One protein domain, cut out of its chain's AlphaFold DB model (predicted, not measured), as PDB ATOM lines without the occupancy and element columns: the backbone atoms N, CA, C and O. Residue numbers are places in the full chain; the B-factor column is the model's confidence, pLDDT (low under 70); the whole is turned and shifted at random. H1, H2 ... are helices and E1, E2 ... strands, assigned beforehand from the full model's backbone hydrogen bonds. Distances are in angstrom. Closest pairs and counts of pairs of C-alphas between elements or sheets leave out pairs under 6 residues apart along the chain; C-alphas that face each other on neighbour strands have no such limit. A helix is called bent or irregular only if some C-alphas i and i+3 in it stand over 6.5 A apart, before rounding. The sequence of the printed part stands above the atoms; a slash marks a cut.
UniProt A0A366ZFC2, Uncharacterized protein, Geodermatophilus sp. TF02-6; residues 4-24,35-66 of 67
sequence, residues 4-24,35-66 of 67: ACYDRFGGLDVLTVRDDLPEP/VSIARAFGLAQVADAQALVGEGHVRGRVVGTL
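AT A GLANCE: This is residues 4 to 24 and 35 to 66 of the 67 residues of an uncharacterized protein of Geodermatophilus sp. TF02-6 (UniProt A0A366ZFC2). What shape do these atoms make? They form two separate lobes set end to end along the longest axis: a small hairpin of the short strands E1 and E2, and a larger lobe in which the helix H1 packs over one face of the side-by-side pair E3 and E4. How is it made up? The printed part has 53 residues, with one named helix and four named strands in the order E1, E2, E3, H1, E4. Its class is mixed, helices and strands, in two two-stranded sheets, E1 and E2 antiparallel, E3 and E4 parallel. How spread out is it? It is only just loose, close to extended, with a radius of gyration of the C-alphas of 14.6 A, and its elongated outline spans 41 by 23 by 19 A.

HOW THE PARTS SIT: How do the first two strands pair? E1, residues 4 to 6, and E2, residues 15 to 18, form an antiparallel hairpin with 128 degrees between their directions. N 5 and O 16 are within hydrogen-bond range at 2.8 A, and N 16 and O 5 at 2.9 A. What follows the cut? E3, residues 37 to 42, H1, residues 43 to 54, and E4, residues 61 to 65, make a strand-helix-strand unit, two parallel neighbour strands with a helix between, and its crossover is right-handed. E3 and E4 run at 26 degrees, with N 38 and O 61 within hydrogen-bond range at 2.8 A and N 65 and O 41 at 2.8 A. Where does the helix come closest? The closest C-alphas of H1 and E4 are those of Leu 43 and Gly 64, 5.9 A apart; those of H1 and E3 are Ala 49 and Phe 41, 6.4 A apart. What stays apart? E1 is apart from E3, H1 and E4, and E2 is apart from the same three.

IN THESE COORDINATES: Where does the first element begin? E1 begins at C-alpha 4, (132.757, 149.570, 144.247), and is 7.3 A long; E2 is 9.8 A long. How long are the later elements? E3 measures 13.8 A, H1 17.6 A and E4 12.5 A, ending at C-alpha 65, (158.283, 152.937, 155.930). Is the helix even? H1 is irregular, with C-alphas 44 and 47 7.8 A apart, and 6 of its 8 O i to N i+4 pairs are within hydrogen-bond range.

THE WHOLE: How large is it? The two C-alphas farthest apart, those of Asp 20 and Ala 44, are 41.9 A apart. Where is it cut, and how are its parts linked? Residues 25 to 34 are not printed, and C-alphas 24 and 35 are 16.9 A apart across the cut. Of the links that are printed whole, E3 to H1 is tight, and E1 to E2 and H1 to E4 are short. How sure is the model? The mean pLDDT of the printed part is 85.2, and residue 24 is under 70.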
ATOM      1  N   ALA A   4     132.711 150.731 143.368       87.19
ATOM      2  CA  ALA A   4     132.757 149.570 144.247       87.19
ATOM      3  C   ALA A   4     132.571 150.013 145.709       87.19
ATOM      4  O   ALA A   4     133.229 150.953 146.158       87.19
ATOM      5  N   CYS A   5     131.686 149.353 146.457       83.50
ATOM      6  CA  CYS A   5     131.374 149.687 147.847       83.50
ATOM      7  C   CYS A   5     131.239 148.448 148.746       83.50
ATOM      8  O   CYS A   5     130.987 147.338 148.274       83.50
ATOM      9  N   TYR A   6     131.397 148.663 150.053       82.88
ATOM     10  CA  TYR A   6     131.265 147.650 151.102       82.88
ATOM     11  C   TYR A   6     130.242 148.159 152.127       82.88
ATOM     12  O   TYR A   6     130.382 149.283 152.612       82.88
ATOM     13  N   ASP A   7     129.232 147.360 152.471       81.06
ATOM     14  CA  ASP A   7     128.269 147.648 153.551       81.06
ATOM     15  C   ASP A   7     128.632 146.936 154.869       81.06
ATOM     16  O   ASP A   7     128.178 147.314 155.952       81.06
ATOM     17  N   ARG A   8     129.509 145.934 154.777       78.56
ATOM     18  CA  ARG A   8     130.065 145.157 155.881       78.56
ATOM     19  C   ARG A   8     131.532 144.822 155.622       78.56
ATOM     20  O   ARG A   8     131.998 144.804 154.487       78.56
ATOM     21  N   PHE A   9     132.255 144.520 156.694       77.94
ATOM     22  CA  PHE A   9     133.638 144.055 156.608       77.94
ATOM     23  C   PHE A   9     133.700 142.592 156.128       77.94
ATOM     24  O   PHE A   9     132.936 141.758 156.620       77.94
ATOM     25  N   GLY A  10     134.605 142.285 155.194       80.06
ATOM     26  CA  GLY A  10     134.768 140.957 154.592       80.06
ATOM     27  C   GLY A  10     135.731 140.965 153.399       80.06
ATOM     28  O   GLY A  10     136.413 141.964 153.160       80.06
ATOM     29  N   GLY A  11     135.807 139.844 152.678       78.50
ATOM     30  CA  GLY A  11     136.631 139.704 151.477       78.50
ATOM     31  C   GLY A  11     135.965 140.299 150.231       78.50
ATOM     32  O   GLY A  11     135.054 141.118 150.307       78.50
ATOM     33  N   LEU A  12     136.406 139.879 149.044       84.62
ATOM     34  CA  LEU A  12     135.788 140.327 147.786       84.62
ATOM     35  C   LEU A  12     134.327 139.864 147.635       84.62
ATOM     36  O   LEU A  12     133.597 140.410 146.819       84.62
ATOM     37  N   ASP A  13     133.900 138.888 148.432       86.81
ATOM     38  CA  ASP A  13     132.535 138.367 148.498       86.81
ATOM     39  C   ASP A  13     131.514 139.379 149.044       86.81
ATOM     40  O   ASP A  13     130.328 139.266 148.739       86.81
ATOM     41  N   VAL A  14     131.960 140.380 149.812       86.44
ATOM     42  CA  VAL A  14     131.094 141.461 150.323       86.44
ATOM     43  C   VAL A  14     131.232 142.766 149.532       86.44
ATOM     44  O   VAL A  14     130.604 143.768 149.874       86.44
ATOM     45  N   LEU A  15     132.059 142.780 148.482       88.88
ATOM     46  CA  LEU A  15     132.239 143.944 147.624       88.88
ATOM     47  C   LEU A  15     131.133 143.990 146.566       88.88
ATOM     48  O   LEU A  15     130.971 143.063 145.776       88.88
ATOM     49  N   THR A  16     130.398 145.099 146.520       90.25
ATOM     50  CA  THR A  16     129.304 145.299 145.562       90.25
ATOM     51  C   THR A  16     129.613 146.448 144.610       90.25
ATOM     52  O   THR A  16     130.119 147.494 145.017       90.25
ATOM     53  N   VAL A  17     129.309 146.253 143.327       91.50
ATOM     54  CA  VAL A  17     129.373 147.311 142.311       91.50
ATOM     55  C   VAL A  17     127.996 147.955 142.210       91.50
ATOM     56  O   VAL A  17     126.996 147.254 142.065       91.50
ATOM     57  N   ARG A  18     127.947 149.283 142.318       89.56
ATOM     58  CA  ARG A  18     126.712 150.074 142.303       89.56
ATOM     59  C   ARG A  18     126.851 151.285 141.394       89.56
ATOM     60  O   ARG A  18     127.916 151.895 141.360       89.56
ATOM     61  N   ASP A  19     125.763 151.662 140.728       91.38
ATOM     62  CA  ASP A  19     125.707 152.807 139.801       91.38
ATOM     63  C   ASP A  19     125.147 154.091 140.437       91.38
ATOM     64  O   ASP A  19     125.265 155.193 139.887       91.38
ATOM     65  N   ASP A  20     124.574 153.965 141.633       89.75
ATOM     66  CA  ASP A  20     123.883 155.017 142.375       89.75
ATOM     67  C   ASP A  20     124.734 155.637 143.495       89.75
ATOM     68  O   ASP A  20     124.210 156.318 144.375       89.75
ATOM     69  N   LEU A  21     126.054 155.432 143.473       83.81
ATOM     70  CA  LEU A  21     126.939 156.022 144.472       83.81
ATOM     71  C   LEU A  21     127.092 157.536 144.257       83.81
ATOM     72  O   LEU A  21     127.158 157.985 143.100       83.81
ATOM     73  N   PRO A  22     127.176 158.317 145.353       82.81
ATOM     74  CA  PRO A  22     127.533 159.724 145.263       82.81
ATOM     75  C   PRO A  22     128.929 159.863 144.651       82.81
ATOM     76  O   PRO A  22     129.784 158.995 144.830       82.81
ATOM     77  N   GLU A  23     129.153 160.968 143.944       78.94
ATOM     78  CA  GLU A  23     130.475 161.300 143.415       78.94
ATOM     79  C   GLU A  23     131.472 161.414 144.587       78.94
ATOM     80  O   GLU A  23     131.226 162.196 145.516       78.94
ATOM     81  N   PRO A  24     132.568 160.634 144.608       69.81
ATOM     82  CA  PRO A  24     133.569 160.747 145.636       69.81
ATOM     83  C   PRO A  24     134.261 162.101 145.469       69.81
ATOM     84  O   PRO A  24     134.563 162.515 144.348       69.81
ATOM     85  N   VAL A  35     145.272 161.878 157.571       75.12
ATOM     86  CA  VAL A  35     145.005 160.519 158.021       75.12
ATOM     87  C   VAL A  35     145.812 160.245 159.285       75.12
ATOM     88  O   VAL A  35     147.035 160.372 159.285       75.12
ATOM     89  N   SER A  36     145.142 159.864 160.372       79.88
ATOM     90  CA  SER A  36     145.822 159.445 161.598       79.88
ATOM     91  C   SER A  36     146.585 158.145 161.349       79.88
ATOM     92  O   SER A  36     145.986 157.119 161.020       79.88
ATOM     93  N   ILE A  37     147.907 158.185 161.513       85.12
ATOM     94  CA  ILE A  37     148.753 156.991 161.500       85.12
ATOM     95  C   ILE A  37     148.642 156.347 162.879       85.12
ATOM     96  O   ILE A  37     149.010 156.950 163.883       85.12
ATOM     97  N   ALA A  38     148.119 155.127 162.922       86.88
ATOM     98  CA  ALA A  38     148.006 154.365 164.156       86.88
ATOM     99  C   ALA A  38     149.338 153.712 164.536       86.88
ATOM    100  O   ALA A  38     149.710 153.679 165.708       86.88
ATOM    101  N   ARG A  39     150.058 153.182 163.538       88.31
ATOM    102  CA  ARG A  39     151.376 152.567 163.718       88.31
ATOM    103  C   ARG A  39     152.153 152.550 162.399       88.31
ATOM    104  O   ARG A  39     151.564 152.388 161.332       88.31
ATOM    105  N   ALA A  40     153.469 152.703 162.492       90.88
ATOM    106  CA  ALA A  40     154.399 152.595 161.374       90.88
ATOM    107  C   ALA A  40     155.334 151.400 161.591       90.88
ATOM    108  O   ALA A  40     155.775 151.167 162.717       90.88
ATOM    109  N   PHE A  41     155.623 150.666 160.521       92.69
ATOM    110  CA  PHE A  41     156.514 149.508 160.524       92.69
ATOM    111  C   PHE A  41     157.599 149.703 159.472       92.69
ATOM    112  O   PHE A  41     157.296 150.112 158.351       92.69
ATOM    113  N   GLY A  42     158.848 149.373 159.805       91.94
ATOM    114  CA  GLY A  42     159.891 149.285 158.784       91.94
ATOM    115  C   GLY A  42     159.578 148.166 157.791       91.94
ATOM    116  O   GLY A  42     158.887 147.206 158.135       91.94
ATOM    117  N   LEU A  43     160.113 148.250 156.569       91.00
ATOM    118  CA  LEU A  43     159.869 147.247 155.521       91.00
ATOM    119  C   LEU A  43     160.136 145.797 155.980       91.00
ATOM    120  O   LEU A  43     159.393 144.887 155.624       91.00
ATOM    121  N   ALA A  44     161.152 145.579 156.822       93.12
ATOM    122  CA  ALA A  44     161.471 144.260 157.379       93.12
ATOM    123  C   ALA A  44     160.379 143.689 158.312       93.12
ATOM    124  O   ALA A  44     160.369 142.493 158.580       93.12
ATOM    125  N   GLN A  45     159.461 144.528 158.795       92.94
ATOM    126  CA  GLN A  45     158.422 144.198 159.776       92.94
ATOM    127  C   GLN A  45     157.013 144.183 159.158       92.94
ATOM    128  O   GLN A  45     156.010 144.235 159.867       92.94
ATOM    129  N   VAL A  46     156.898 144.118 157.826       91.06
ATOM    130  CA  VAL A  46     155.593 144.108 157.136       91.06
ATOM    131  C   VAL A  46     154.733 142.902 157.529       91.06
ATOM    132  O   VAL A  46     153.510 143.020 157.566       91.06
ATOM    133  N   ALA A  47     155.344 141.766 157.874       91.69
ATOM    134  CA  ALA A  47     154.608 140.609 158.385       91.69
ATOM    135  C   ALA A  47     153.862 140.937 159.694       91.69
ATOM    136  O   ALA A  47     152.674 140.641 159.811       91.69
ATOM    137  N   ASP A  48     154.517 141.635 160.626       91.31
ATOM    138  CA  ASP A  48     153.907 142.078 161.888       91.31
ATOM    139  C   ASP A  48     152.810 143.124 161.644       91.31
ATOM    140  O   ASP A  48     151.775 143.128 162.311       91.31
ATOM    141  N   ALA A  49     153.008 143.993 160.648       88.38
ATOM    142  CA  ALA A  49     151.996 144.954 160.220       88.38
ATOM    143  C   ALA A  49     150.726 144.254 159.705       88.38
ATOM    144  O   ALA A  49     149.615 144.666 160.038       88.38
ATOM    145  N   GLN A  50     150.888 143.188 158.915       86.94
ATOM    146  CA  GLN A  50     149.782 142.366 158.419       86.94
ATOM    147  C   GLN A  50     149.067 141.625 159.550       86.94
ATOM    148  O   GLN A  50     147.839 141.657 159.603       86.94
ATOM    149  N   ALA A  51     149.816 141.030 160.481       90.44
ATOM    150  CA  ALA A  51     149.238 140.380 161.654       90.44
ATOM    151  C   ALA A  51     148.375 141.359 162.472       90.44
ATOM    152  O   ALA A  51     147.219 141.055 162.754       90.44
ATOM    153  N   LEU A  52     148.880 142.572 162.739       87.19
ATOM    154  CA  LEU A  52     148.147 143.610 163.474       87.19
ATOM    155  C   LEU A  52     146.839 144.025 162.783       87.19
ATOM    156  O   LEU A  52     145.834 144.265 163.445       87.19
ATOM    157  N   VAL A  53     146.836 144.142 161.454       85.88
ATOM    158  CA  VAL A  53     145.610 144.450 160.697       85.88
ATOM    159  C   VAL A  53     144.638 143.265 160.719       85.88
ATOM    160  O   VAL A  53     143.425 143.464 160.769       85.88
ATOM    161  N   GLY A  54     145.158 142.036 160.715       84.12
ATOM    162  CA  GLY A  54     144.365 140.810 160.804       84.12
ATOM    163  C   GLY A  54     143.616 140.643 162.131       84.12
ATOM    164  O   GLY A  54     142.577 139.988 162.158       84.12
ATOM    165  N   GLU A  55     144.083 141.273 163.211       85.50
ATOM    166  CA  GLU A  55     143.414 141.269 164.523       85.50
ATOM    167  C   GLU A  55     142.116 142.103 164.548       85.50
ATOM    168  O   GLU A  55     141.315 141.976 165.477       85.50
ATOM    169  N   GLY A  56     141.873 142.940 163.532       77.69
ATOM    170  CA  GLY A  56     140.646 143.719 163.379       77.69
ATOM    171  C   GLY A  56     140.888 145.193 163.051       77.69
ATOM    172  O   GLY A  56     141.906 145.588 162.485       77.69
ATOM    173  N   HIS A  57     139.913 146.045 163.379       75.62
ATOM    174  CA  HIS A  57     139.972 147.466 163.027       75.62
ATOM    175  C   HIS A  57     141.008 148.223 163.868       75.62
ATOM    176  O   HIS A  57     140.765 148.586 165.021       75.62
ATOM    177  N   VAL A  58     142.138 148.558 163.248       77.56
ATOM    178  CA  VAL A  58     143.065 149.550 163.792       77.56
ATOM    179  C   VAL A  58     142.411 150.937 163.702       77.56
ATOM    180  O   VAL A  58     141.919 151.344 162.648       77.56
ATOM    181  N   ARG A  59     142.394 151.695 164.807       76.94
ATOM    182  CA  ARG A  59     141.943 153.099 164.802       76.94
ATOM    183  C   ARG A  59     143.003 153.992 164.153       76.94
ATOM    184  O   ARG A  59     143.842 154.565 164.841       76.94
ATOM    185  N   GLY A  60     142.953 154.090 162.829       80.31
ATOM    186  CA  GLY A  60     143.905 154.826 161.993       80.31
ATOM    187  C   GLY A  60     144.568 153.908 160.966       80.31
ATOM    188  O   GLY A  60     144.204 152.742 160.830       80.31
ATOM    189  N   ARG A  61     145.535 154.426 160.206       84.44
ATOM    190  CA  ARG A  61     146.247 153.635 159.192       84.44
ATOM    191  C   ARG A  61     147.506 152.992 159.755       84.44
ATOM    192  O   ARG A  61     148.246 153.620 160.512       84.44
ATOM    193  N   VAL A  62     147.756 151.763 159.320       86.12
ATOM    194  CA  VAL A  62     149.059 151.105 159.428       86.12
ATOM    195  C   VAL A  62     149.850 151.429 158.165       86.12
ATOM    196  O   VAL A  62     149.318 151.290 157.063       86.12
ATOM    197  N   VAL A  63     151.089 151.898 158.315       88.06
ATOM    198  CA  VAL A  63     151.945 152.308 157.188       88.06
ATOM    199  C   VAL A  63     153.280 151.569 157.211       88.06
ATOM    200  O   VAL A  63     153.848 151.336 158.278       88.06
ATOM    201  N   GLY A  64     153.781 151.210 156.028       85.69
ATOM    202  CA  GLY A  64     155.146 150.724 155.840       85.69
ATOM    203  C   GLY A  64     156.086 151.888 155.538       85.69
ATOM    204  O   GLY A  64     155.744 152.750 154.727       85.69
ATOM    205  N   THR A  65     157.251 151.926 156.179       88.00
ATOM    206  CA  THR A  65     158.283 152.937 155.930       88.00
ATOM    207  C   THR A  65     159.458 152.339 155.164       88.00
ATOM    208  O   THR A  65     159.913 151.222 155.435       88.00
ATOM    209  N   LEU A  66     159.939 153.103 154.186       80.56
ATOM    210  CA  LEU A  66     161.188 152.860 153.471       80.56
ATOM    211  C   LEU A  66     162.259 153.810 154.040       80.56
ATOM    212  O   LEU A  66     161.889 154.919 154.441       80.56
TER     213      LEU A  66